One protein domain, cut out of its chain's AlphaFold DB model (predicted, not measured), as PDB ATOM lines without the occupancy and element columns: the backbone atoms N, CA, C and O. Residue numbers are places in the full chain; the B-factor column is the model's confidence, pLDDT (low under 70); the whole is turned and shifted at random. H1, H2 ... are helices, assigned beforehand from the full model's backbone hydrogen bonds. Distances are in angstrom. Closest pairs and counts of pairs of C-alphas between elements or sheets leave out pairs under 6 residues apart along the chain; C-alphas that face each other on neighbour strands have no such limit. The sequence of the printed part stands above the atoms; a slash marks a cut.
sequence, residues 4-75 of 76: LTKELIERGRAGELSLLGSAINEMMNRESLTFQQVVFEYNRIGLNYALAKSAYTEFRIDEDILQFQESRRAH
ATOM      1  N   LEU A   4     261.178 175.893 168.007       49.16
ATOM      2  CA  LEU A   4     261.784 175.025 166.993       49.16
ATOM      3  C   LEU A   4     260.800 174.617 165.882       49.16
ATOM      4  O   LEU A   4     261.142 174.662 164.707       49.16
ATOM      5  N   THR A   5     259.556 174.282 166.241       52.25
ATOM      6  CA  THR A   5     258.505 173.936 165.264       52.25
ATOM      7  C   THR A   5     258.200 175.127 164.353       52.25
ATOM      8  O   THR A   5     258.013 174.967 163.152       52.25
ATOM      9  N   LYS A   6     258.156 176.334 164.931       53.81
ATOM     10  CA  LYS A   6     257.901 177.576 164.196       53.81
ATOM     11  C   LYS A   6     259.066 177.902 163.261       53.81
ATOM     12  O   LYS A   6     258.825 178.206 162.105       53.81
ATOM     13  N   GLU A   7     260.305 177.748 163.728       55.91
ATOM     14  CA  GLU A   7     261.508 177.984 162.921       55.91
ATOM     15  C   GLU A   7     261.653 176.993 161.755       55.91
ATOM     16  O   GLU A   7     262.006 177.428 160.665       55.91
ATOM     17  N   LEU A   8     261.325 175.708 161.932       57.38
ATOM     18  CA  LEU A   8     261.367 174.707 160.849       57.38
ATOM     19  C   LEU A   8     260.313 174.971 159.761       57.38
ATOM     20  O   LEU A   8     260.594 174.825 158.575       57.38
ATOM     21  N   ILE A   9     259.114 175.407 160.157       59.53
ATOM     22  CA  ILE A   9     258.033 175.761 159.224       59.53
ATOM     23  C   ILE A   9     258.315 177.108 158.537       59.53
ATOM     24  O   ILE A   9     258.111 177.238 157.335       59.53
ATOM     25  N   GLU A  10     258.790 178.114 159.279       56.25
ATOM     26  CA  GLU A  10     259.032 179.471 158.762       56.25
ATOM     27  C   GLU A  10     260.308 179.574 157.916       56.25
ATOM     28  O   GLU A  10     260.390 180.452 157.059       56.25
ATOM     29  N   ARG A  11     261.309 178.707 158.130       53.41
ATOM     30  CA  ARG A  11     262.567 178.738 157.363       53.41
ATOM     31  C   ARG A  11     262.570 177.868 156.121       53.41
ATOM     32  O   ARG A  11     263.470 178.072 155.311       53.41
ATOM     33  N   GLY A  12     261.593 176.970 155.955       51.53
ATOM     34  CA  GLY A  12     261.220 176.367 154.670       51.53
ATOM     35  C   GLY A  12     262.385 176.016 153.741       51.53
ATOM     36  O   GLY A  12     262.309 176.265 152.540       51.53
ATOM     37  N   ARG A  13     263.489 175.478 154.267       54.62
ATOM     38  CA  ARG A  13     264.483 174.829 153.420       54.62
ATOM     39  C   ARG A  13     263.945 173.430 153.214       54.62
ATOM     40  O   ARG A  13     263.990 172.644 154.152       54.62
ATOM     41  N   ALA A  14     263.450 173.143 152.014       52.81
ATOM     42  CA  ALA A  14     262.885 171.860 151.567       52.81
ATOM     43  C   ALA A  14     263.835 170.635 151.694       52.81
ATOM     44  O   ALA A  14     263.659 169.631 151.027       52.81
ATOM     45  N   GLY A  15     264.897 170.731 152.498       59.66
ATOM     46  CA  GLY A  15     265.736 169.616 152.924       59.66
ATOM     47  C   GLY A  15     265.758 169.412 154.443       59.66
ATOM     48  O   GLY A  15     266.039 168.310 154.890       59.66
ATOM     49  N   GLU A  16     265.436 170.416 155.271       71.56
ATOM     50  CA  GLU A  16     265.445 170.265 156.740       71.56
ATOM     51  C   GLU A  16     264.246 169.444 157.242       71.56
ATOM     52  O   GLU A  16     264.368 168.690 158.209       71.56
ATOM     53  N   LEU A  17     263.102 169.537 156.555       80.69
ATOM     54  CA  LEU A  17     261.919 168.722 156.838       80.69
ATOM     55  C   LEU A  17     262.091 167.283 156.341       80.69
ATOM     56  O   LEU A  17     261.798 166.351 157.088       80.69
ATOM     57  N   SER A  18     262.633 167.098 155.137       82.25
ATOM     58  CA  SER A  18     262.975 165.773 154.605       82.25
ATOM     59  C   SER A  18     263.984 165.022 155.492       82.25
ATOM     60  O   SER A  18     263.787 163.847 155.799       82.25
ATOM     61  N   LEU A  19     265.003 165.707 156.036       85.31
ATOM     62  CA  LEU A  19     265.942 165.121 157.007       85.31
ATOM     63  C   LEU A  19     265.245 164.628 158.285       85.31
ATOM     64  O   LEU A  19     265.555 163.547 158.785       85.31
ATOM     65  N   LEU A  20     264.282 165.393 158.805       86.88
ATOM     66  CA  LEU A  20     263.471 164.956 159.942       86.88
ATOM     67  C   LEU A  20     262.604 163.740 159.577       86.88
ATOM     68  O   LEU A  20     262.494 162.806 160.371       86.88
ATOM     69  N   GLY A  21     262.014 163.724 158.380       90.44
ATOM     70  CA  GLY A  21     261.261 162.578 157.871       90.44
ATOM     71  C   GLY A  21     262.120 161.319 157.737       90.44
ATOM     72  O   GLY A  21     261.687 160.238 158.135       90.44
ATOM     73  N   SER A  22     263.363 161.473 157.278       91.75
ATOM     74  CA  SER A  22     264.353 160.398 157.193       91.75
ATOM     75  C   SER A  22     264.715 159.842 158.574       91.75
ATOM     76  O   SER A  22     264.694 158.628 158.761       91.75
ATOM     77  N   ALA A  23     264.941 160.704 159.573       90.81
ATOM     78  CA  ALA A  23     265.216 160.271 160.946       90.81
ATOM     79  C   ALA A  23     264.031 159.510 161.574       90.81
ATOM     80  O   ALA A  23     264.224 158.501 162.253       90.81
ATOM     81  N   ILE A  24     262.794 159.952 161.305       92.06
ATOM     82  CA  ILE A  24     261.579 159.231 161.713       92.06
ATOM     83  C   ILE A  24     261.545 157.839 161.064       92.06
ATOM     84  O   ILE A  24     261.304 156.851 161.758       92.06
ATOM     85  N   ASN A  25     261.815 157.749 159.758       94.56
ATOM     86  CA  ASN A  25     261.855 156.481 159.027       94.56
ATOM     87  C   ASN A  25     262.950 155.539 159.553       94.56
ATOM     88  O   ASN A  25     262.718 154.344 159.729       94.56
ATOM     89  N   GLU A  26     264.141 156.065 159.847       93.88
ATOM     90  CA  GLU A  26     265.242 155.285 160.413       93.88
ATOM     91  C   GLU A  26     264.864 154.701 161.777       93.88
ATOM     92  O   GLU A  26     265.062 153.509 162.004       93.88
ATOM     93  N   MET A  27     264.259 155.502 162.660       92.38
ATOM     94  CA  MET A  27     263.812 155.029 163.972       92.38
ATOM     95  C   MET A  27     262.726 153.954 163.849       92.38
ATOM     96  O   MET A  27     262.802 152.931 164.529       92.38
ATOM     97  N   MET A  28     261.760 154.136 162.939       94.75
ATOM     98  CA  MET A  28     260.741 153.119 162.645       94.75
ATOM     99  C   MET A  28     261.382 151.787 162.242       94.75
ATOM    100  O   MET A  28     261.033 150.745 162.793       94.75
ATOM    101  N   ASN A  29     262.350 151.819 161.324       94.94
ATOM    102  CA  ASN A  29     263.003 150.615 160.812       94.94
ATOM    103  C   ASN A  29     263.930 149.963 161.844       94.94
ATOM    104  O   ASN A  29     263.910 148.746 162.018       94.94
ATOM    105  N   ARG A  30     264.732 150.763 162.551       94.44
ATOM    106  CA  ARG A  30     265.716 150.279 163.528       94.44
ATOM    107  C   ARG A  30     265.057 149.646 164.746       94.44
ATOM    108  O   ARG A  30     265.545 148.635 165.244       94.44
ATOM    109  N   GLU A  31     263.973 150.243 165.228       93.19
ATOM    110  CA  GLU A  31     263.288 149.805 166.447       93.19
ATOM    111  C   GLU A  31     262.022 148.988 166.160       93.19
ATOM    112  O   GLU A  31     261.341 148.560 167.088       93.19
ATOM    113  N   SER A  32     261.713 148.724 164.881       93.94
ATOM    114  CA  SER A  32     260.475 148.053 164.454       93.94
ATOM    115  C   SER A  32     259.217 148.729 165.019       93.94
ATOM    116  O   SER A  32     258.267 148.072 165.449       93.94
ATOM    117  N   LEU A  33     259.225 150.064 165.035       93.56
ATOM    118  CA  LEU A  33     258.145 150.893 165.557       93.56
ATOM    119  C   LEU A  33     257.241 151.397 164.435       93.56
ATOM    120  O   LEU A  33     257.665 151.695 163.320       93.56
ATOM    121  N   THR A  34     255.969 151.576 164.764       95.44
ATOM    122  CA  THR A  34     255.029 152.300 163.910       95.44
ATOM    123  C   THR A  34     255.313 153.803 163.941       95.44
ATOM    124  O   THR A  34     255.797 154.342 164.938       95.44
ATOM    125  N   PHE A  35     254.907 154.516 162.886       92.88
ATOM    126  CA  PHE A  35     254.979 155.982 162.837       92.88
ATOM    127  C   PHE A  35     254.347 156.637 164.077       92.88
ATOM    128  O   PHE A  35     254.898 157.579 164.636       92.88
ATOM    129  N   GLN A  36     253.211 156.119 164.555       93.38
ATOM    130  CA  GLN A  36     252.542 156.651 165.745       93.38
ATOM    131  C   GLN A  36     253.383 156.496 167.017       93.38
ATOM    132  O   GLN A  36     253.421 157.425 167.820       93.38
ATOM    133  N   GLN A  37     254.068 155.362 167.190       93.31
ATOM    134  CA  GLN A  37     254.960 155.133 168.331       93.31
ATOM    135  C   GLN A  37     256.171 156.067 168.284       93.31
ATOM    136  O   GLN A  37     256.495 156.698 169.285       93.31
ATOM    137  N   VAL A  38     256.776 156.242 167.108       91.44
ATOM    138  CA  VAL A  38     257.900 157.169 166.925       91.44
ATOM    139  C   VAL A  38     257.480 158.615 167.200       91.44
ATOM    140  O   VAL A  38     258.142 159.329 167.949       91.44
ATOM    141  N   VAL A  39     256.331 159.052 166.675       90.44
ATOM    142  CA  VAL A  39     255.800 160.393 166.963       90.44
ATOM    143  C   VAL A  39     255.474 160.570 168.443       90.44
ATOM    144  O   VAL A  39     255.674 161.661 168.973       90.44
ATOM    145  N   PHE A  40     254.991 159.530 169.123       90.69
ATOM    146  CA  PHE A  40     254.759 159.578 170.563       90.69
ATOM    147  C   PHE A  40     256.061 159.814 171.341       90.69
ATOM    148  O   PHE A  40     256.096 160.707 172.189       90.69
ATOM    149  N   GLU A  41     257.143 159.106 171.009       86.81
ATOM    150  CA  GLU A  41     258.456 159.331 171.628       86.81
ATOM    151  C   GLU A  41     258.988 160.741 171.341       86.81
ATOM    152  O   GLU A  41     259.395 161.459 172.257       86.81
ATOM    153  N   TYR A  42     258.891 161.209 170.094       82.06
ATOM    154  CA  TYR A  42     259.338 162.555 169.732       82.06
ATOM    155  C   TYR A  42     258.462 163.680 170.310       82.06
ATOM    156  O   TYR A  42     258.942 164.799 170.524       82.06
ATOM    157  N   ASN A  43     257.196 163.407 170.629       85.06
ATOM    158  CA  ASN A  43     256.329 164.362 171.322       85.06
ATOM    159  C   ASN A  43     256.904 164.736 172.694       85.06
ATOM    160  O   ASN A  43     256.877 165.907 173.076       85.06
ATOM    161  N   ARG A  44     257.553 163.782 173.377       81.44
ATOM    162  CA  ARG A  44     258.220 164.016 174.669       81.44
ATOM    163  C   ARG A  44     259.327 165.068 174.585       81.44
ATOM    164  O   ARG A  44     259.610 165.717 175.587       81.44
ATOM    165  N   ILE A  45     259.917 165.262 173.404       81.31
ATOM    166  CA  ILE A  45     260.944 166.282 173.143       81.31
ATOM    167  C   ILE A  45     260.409 167.493 172.360       81.31
ATOM    168  O   ILE A  45     261.174 168.360 171.940       81.31
ATOM    169  N   GLY A  46     259.087 167.595 172.197       80.50
ATOM    170  CA  GLY A  46     258.414 168.772 171.653       80.50
ATOM    171  C   GLY A  46     258.132 168.746 170.150       80.50
ATOM    172  O   GLY A  46     257.767 169.795 169.606       80.50
ATOM    173  N   LEU A  47     258.264 167.592 169.483       81.19
ATOM    174  CA  LEU A  47     257.812 167.412 168.102       81.19
ATOM    175  C   LEU A  47     256.303 167.146 168.074       81.19
ATOM    176  O   LEU A  47     255.819 166.166 168.633       81.19
ATOM    177  N   ASN A  48     255.537 168.000 167.398       86.81
ATOM    178  CA  ASN A  48     254.101 167.763 167.263       86.81
ATOM    179  C   ASN A  48     253.782 166.814 166.091       86.81
ATOM    180  O   ASN A  48     254.529 166.731 165.115       86.81
ATOM    181  N   TYR A  49     252.626 166.151 166.170       87.75
ATOM    182  CA  TYR A  49     252.178 165.177 165.171       87.75
ATOM    183  C   TYR A  49     252.065 165.753 163.751       87.75
ATOM    184  O   TYR A  49     252.443 165.088 162.791       87.75
ATOM    185  N   ALA A  50     251.561 166.980 163.604       87.50
ATOM    186  CA  ALA A  50     251.388 167.603 162.293       87.50
ATOM    187  C   ALA A  50     252.740 167.845 161.609       87.50
ATOM    188  O   ALA A  50     252.897 167.498 160.444       87.50
ATOM    189  N   LEU A  51     253.729 168.351 162.352       85.62
ATOM    190  CA  LEU A  51     255.085 168.560 161.849       85.62
ATOM    191  C   LEU A  51     255.752 167.230 161.481       85.62
ATOM    192  O   LEU A  51     256.319 167.122 160.398       85.62
ATOM    193  N   ALA A  52     255.640 166.210 162.335       88.94
ATOM    194  CA  ALA A  52     256.187 164.886 162.042       88.94
ATOM    195  C   ALA A  52     255.568 164.273 160.778       88.94
ATOM    196  O   ALA A  52     256.267 163.692 159.953       88.94
ATOM    197  N   LYS A  53     254.253 164.440 160.597       91.25
ATOM    198  CA  LYS A  53     253.543 163.956 159.410       91.25
ATOM    199  C   LYS A  53     253.976 164.700 158.148       91.25
ATOM    200  O   LYS A  53     254.198 164.053 157.127       91.25
ATOM    201  N   SER A  54     254.106 166.024 158.210       89.69
ATOM    202  CA  SER A  54     254.608 166.834 157.093       89.69
ATOM    203  C   SER A  54     256.028 166.428 156.702       89.69
ATOM    204  O   SER A  54     256.262 166.131 155.537       89.69
ATOM    205  N   ALA A  55     256.931 166.307 157.679       89.88
ATOM    206  CA  ALA A  55     258.314 165.883 157.469       89.88
ATOM    207  C   ALA A  55     258.410 164.489 156.828       89.88
ATOM    208  O   ALA A  55     259.110 164.301 155.837       89.88
ATOM    209  N   TYR A  56     257.657 163.515 157.347       92.06
ATOM    210  CA  TYR A  56     257.642 162.156 156.798       92.06
ATOM    211  C   TYR A  56     257.048 162.088 155.383       92.06
ATOM    212  O   TYR A  56     257.504 161.306 154.556       92.06
ATOM    213  N   THR A  57     256.053 162.929 155.085       91.56
ATOM    214  CA  THR A  57     255.476 163.029 153.735       91.56
ATOM    215  C   THR A  57     256.495 163.583 152.740       91.56
ATOM    216  O   THR A  57     256.632 163.034 151.653       91.56
ATOM    217  N   GLU A  58     257.224 164.636 153.113       88.56
ATOM    218  CA  GLU A  58     258.270 165.235 152.273       88.56
ATOM    219  C   GLU A  58     259.386 164.228 151.973       88.56
ATOM    220  O   GLU A  58     259.697 163.987 150.811       88.56
ATOM    221  N   PHE A  59     259.870 163.528 153.004       91.00
ATOM    222  CA  PHE A  59     260.838 162.441 152.853       91.00
ATOM    223  C   PHE A  59     260.374 161.361 151.862       91.00
ATOM    224  O   PHE A  59     261.126 160.960 150.977       91.00
ATOM    225  N   ARG A  60     259.117 160.911 151.969       92.88
ATOM    226  CA  ARG A  60     258.548 159.904 151.061       92.88
ATOM    227  C   ARG A  60     258.489 160.376 149.611       92.88
ATOM    228  O   ARG A  60     258.761 159.589 148.712       92.88
ATOM    229  N   ILE A  61     258.136 161.641 149.390       89.19
ATOM    230  CA  ILE A  61     258.116 162.237 148.049       89.19
ATOM    231  C   ILE A  61     259.533 162.273 147.468       89.19
ATOM    232  O   ILE A  61     259.716 161.915 146.305       89.19
ATOM    233  N   ASP A  62     260.534 162.648 148.266       87.25
ATOM    234  CA  ASP A  62     261.930 162.665 147.824       87.25
ATOM    235  C   ASP A  62     262.433 161.260 147.460       87.25
ATOM    236  O   ASP A  62     263.065 161.088 146.415       87.25
ATOM    237  N   GLU A  63     262.107 160.240 148.265       89.81
ATOM    238  CA  GLU A  63     262.418 158.840 147.943       89.81
ATOM    239  C   GLU A  63     261.787 158.406 146.613       89.81
ATOM    240  O   GLU A  63     262.469 157.826 145.766       89.81
ATOM    241  N   ASP A  64     260.506 158.715 146.403       89.88
ATOM    242  CA  ASP A  64     259.786 158.342 145.182       89.88
ATOM    243  C   ASP A  64     260.395 159.028 143.941       89.88
ATOM    244  O   ASP A  64     260.552 158.404 142.885       89.88
ATOM    245  N   ILE A  65     260.800 160.301 144.061       87.56
ATOM    246  CA  ILE A  65     261.491 161.039 142.992       87.56
ATOM    247  C   ILE A  65     262.837 160.383 142.661       87.56
ATOM    248  O   ILE A  65     263.156 160.212 141.478       87.56
ATOM    249  N   LEU A  66     263.626 160.012 143.673       87.25
ATOM    250  CA  LEU A  66     264.925 159.361 143.483       87.25
ATOM    251  C   LEU A  66     264.771 158.005 142.784       87.25
ATOM    252  O   LEU A  66     265.416 157.770 141.760       87.25
ATOM    253  N   GLN A  67     263.851 157.161 143.254       87.44
ATOM    254  CA  GLN A  67     263.572 155.856 142.646       87.44
ATOM    255  C   GLN A  67     263.121 155.978 141.186       87.44
ATOM    256  O   GLN A  67     263.535 155.197 140.320       87.44
ATOM    257  N   PHE A  68     262.297 156.983 140.877       88.19
ATOM    258  CA  PHE A  68     261.874 157.251 139.506       88.19
ATOM    259  C   PHE A  68     263.055 157.639 138.600       88.19
ATOM    260  O   PHE A  68     263.154 157.172 137.461       88.19
ATOM    261  N   GLN A  69     263.977 158.469 139.092       87.25
ATOM    262  CA  GLN A  69     265.177 158.857 138.346       87.25
ATOM    263  C   GLN A  69     266.118 157.670 138.107       87.25
ATOM    264  O   GLN A  69     266.637 157.519 136.997       87.25
ATOM    265  N   GLU A  70     266.318 156.817 139.112       87.62
ATOM    266  CA  GLU A  70     267.123 155.595 139.000       87.62
ATOM    267  C   GLU A  70     266.532 154.617 137.983       87.62
ATOM    268  O   GLU A  70     267.244 154.140 137.097       87.62
ATOM    269  N   SER A  71     265.214 154.404 138.036       86.25
ATOM    270  CA  SER A  71     264.495 153.543 137.090       86.25
ATOM    271  C   SER A  71     264.695 153.998 135.641       86.25
ATOM    272  O   SER A  71     264.962 153.185 134.758       86.25
ATOM    273  N   ARG A  72     264.645 155.313 135.383       83.38
ATOM    274  CA  ARG A  72     264.905 155.873 134.046       83.38
ATOM    275  C   ARG A  72     266.344 155.666 133.579       83.38
ATOM    276  O   ARG A  72     266.555 155.391 132.400       83.38
ATOM    277  N   ARG A  73     267.325 155.804 134.476       75.50
ATOM    278  CA  ARG A  73     268.748 155.595 134.152       75.50
ATOM    279  C   ARG A  73     269.056 154.135 133.837       75.50
ATOM    280  O   ARG A  73     269.855 153.884 132.952       75.50
ATOM    281  N   ALA A  74     268.411 153.190 134.517       76.50
ATOM    282  CA  ALA A  74     268.595 151.762 134.262       76.50
ATOM    283  C   ALA A  74     268.014 151.294 132.911       76.50
ATOM    284  O   ALA A  74     268.316 150.189 132.474       76.50
ATOM    285  N   HIS A  75     267.130 152.083 132.292       67.19
ATOM    286  CA  HIS A  75     266.448 151.756 131.030       67.19
ATOM    287  C   HIS A  75     266.938 152.610 129.840       67.19
ATOM    288  O   HIS A  75     266.323 152.572 128.775       67.19
TER     289      HIS A  75
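What this domain is: This is residues 4 to 75 of the 76 residues of an uncharacterized protein of Cobetia marina (UniProt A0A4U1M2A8). A long helix, H4, crosses the shorter helix H2 at about a right angle, and beyond the crossing residues 64 to 75, of which 64 to 74 belong to H4, stick out as a free arm. The short helix H3 packs on the later part of H2, in the angle between H2 and the beginning of H4, while the short helix H1 lies near the beginnings of H2 and H4 without clearly touching either. The printed part has 72 residues, with four named helices in the order H1, H2, H3, H4 and no named strand; the class is all helix. The whole is only just loose, close to compact, with a radius of gyration of the C-alphas of 13.7 A, and its outline is flat, spanning 46 by 32 by 14 A.

Where its parts are: H1 covers residues 4 to 11 and measures 10.4 A from first to last C-alpha; C-alpha 4 is at (261.784, 175.025, 166.993). H2 covers residues 16 to 31, 22.7 A long, and begins with C-alpha 16 at (265.445, 170.265, 156.740). H3 covers residues 35 to 43 and is 12.0 A long. H4, the longest helix, covers residues 49 to 74 and is 37.5 A long, ending with C-alpha 74 at (268.595, 151.762, 134.262).

How they stand to each other: H1 is close to H2 but not clearly touching it; their closest C-alphas, of Leu 8 and Leu 17, are 7.2 A apart. H1 is also close to H4 but not clearly touching it, with the C-alphas of Thr 5 and Leu 51 closest at 7.2 A. H1 and H3 are apart. H2 touches H4, about perpendicular at 90 degrees, and the closest C-alphas, of Gly 21 and Tyr 56, are 3.8 A apart; H4 touches H2 with residues 52 to 62 alone. H2 touches H3 with residues 24 to 28 alone, at a steep tilt of 66 degrees, opposite ways; the closest C-alphas are those of Met 28 and Phe 35, 6.4 A apart. H3 and H4 only just touch, with 3 pairs of C-alphas within 8 A, the closest being those of Val 39 and Tyr 49 at 6.3 A; H4 does so with residues 49 to 52 alone. The helix packing is mostly crossed, with no touching pair at a shallow tilt. In H1, H2, H3 and H4 every O i to N i+4 pair is within hydrogen-bond range.

The domain as a whole: The C-alphas farthest apart, of Arg 44 and His 75, are 46.1 A apart. Residues 64 to 75, of which 64 to 74 belong to H4, stand free; the body without them spans 31 by 27 by 13 A. The printed part has no cut, and its three links are tight. The mean pLDDT of the printed part is 82.4; residues 4 to 15 and residue 75 are under 70.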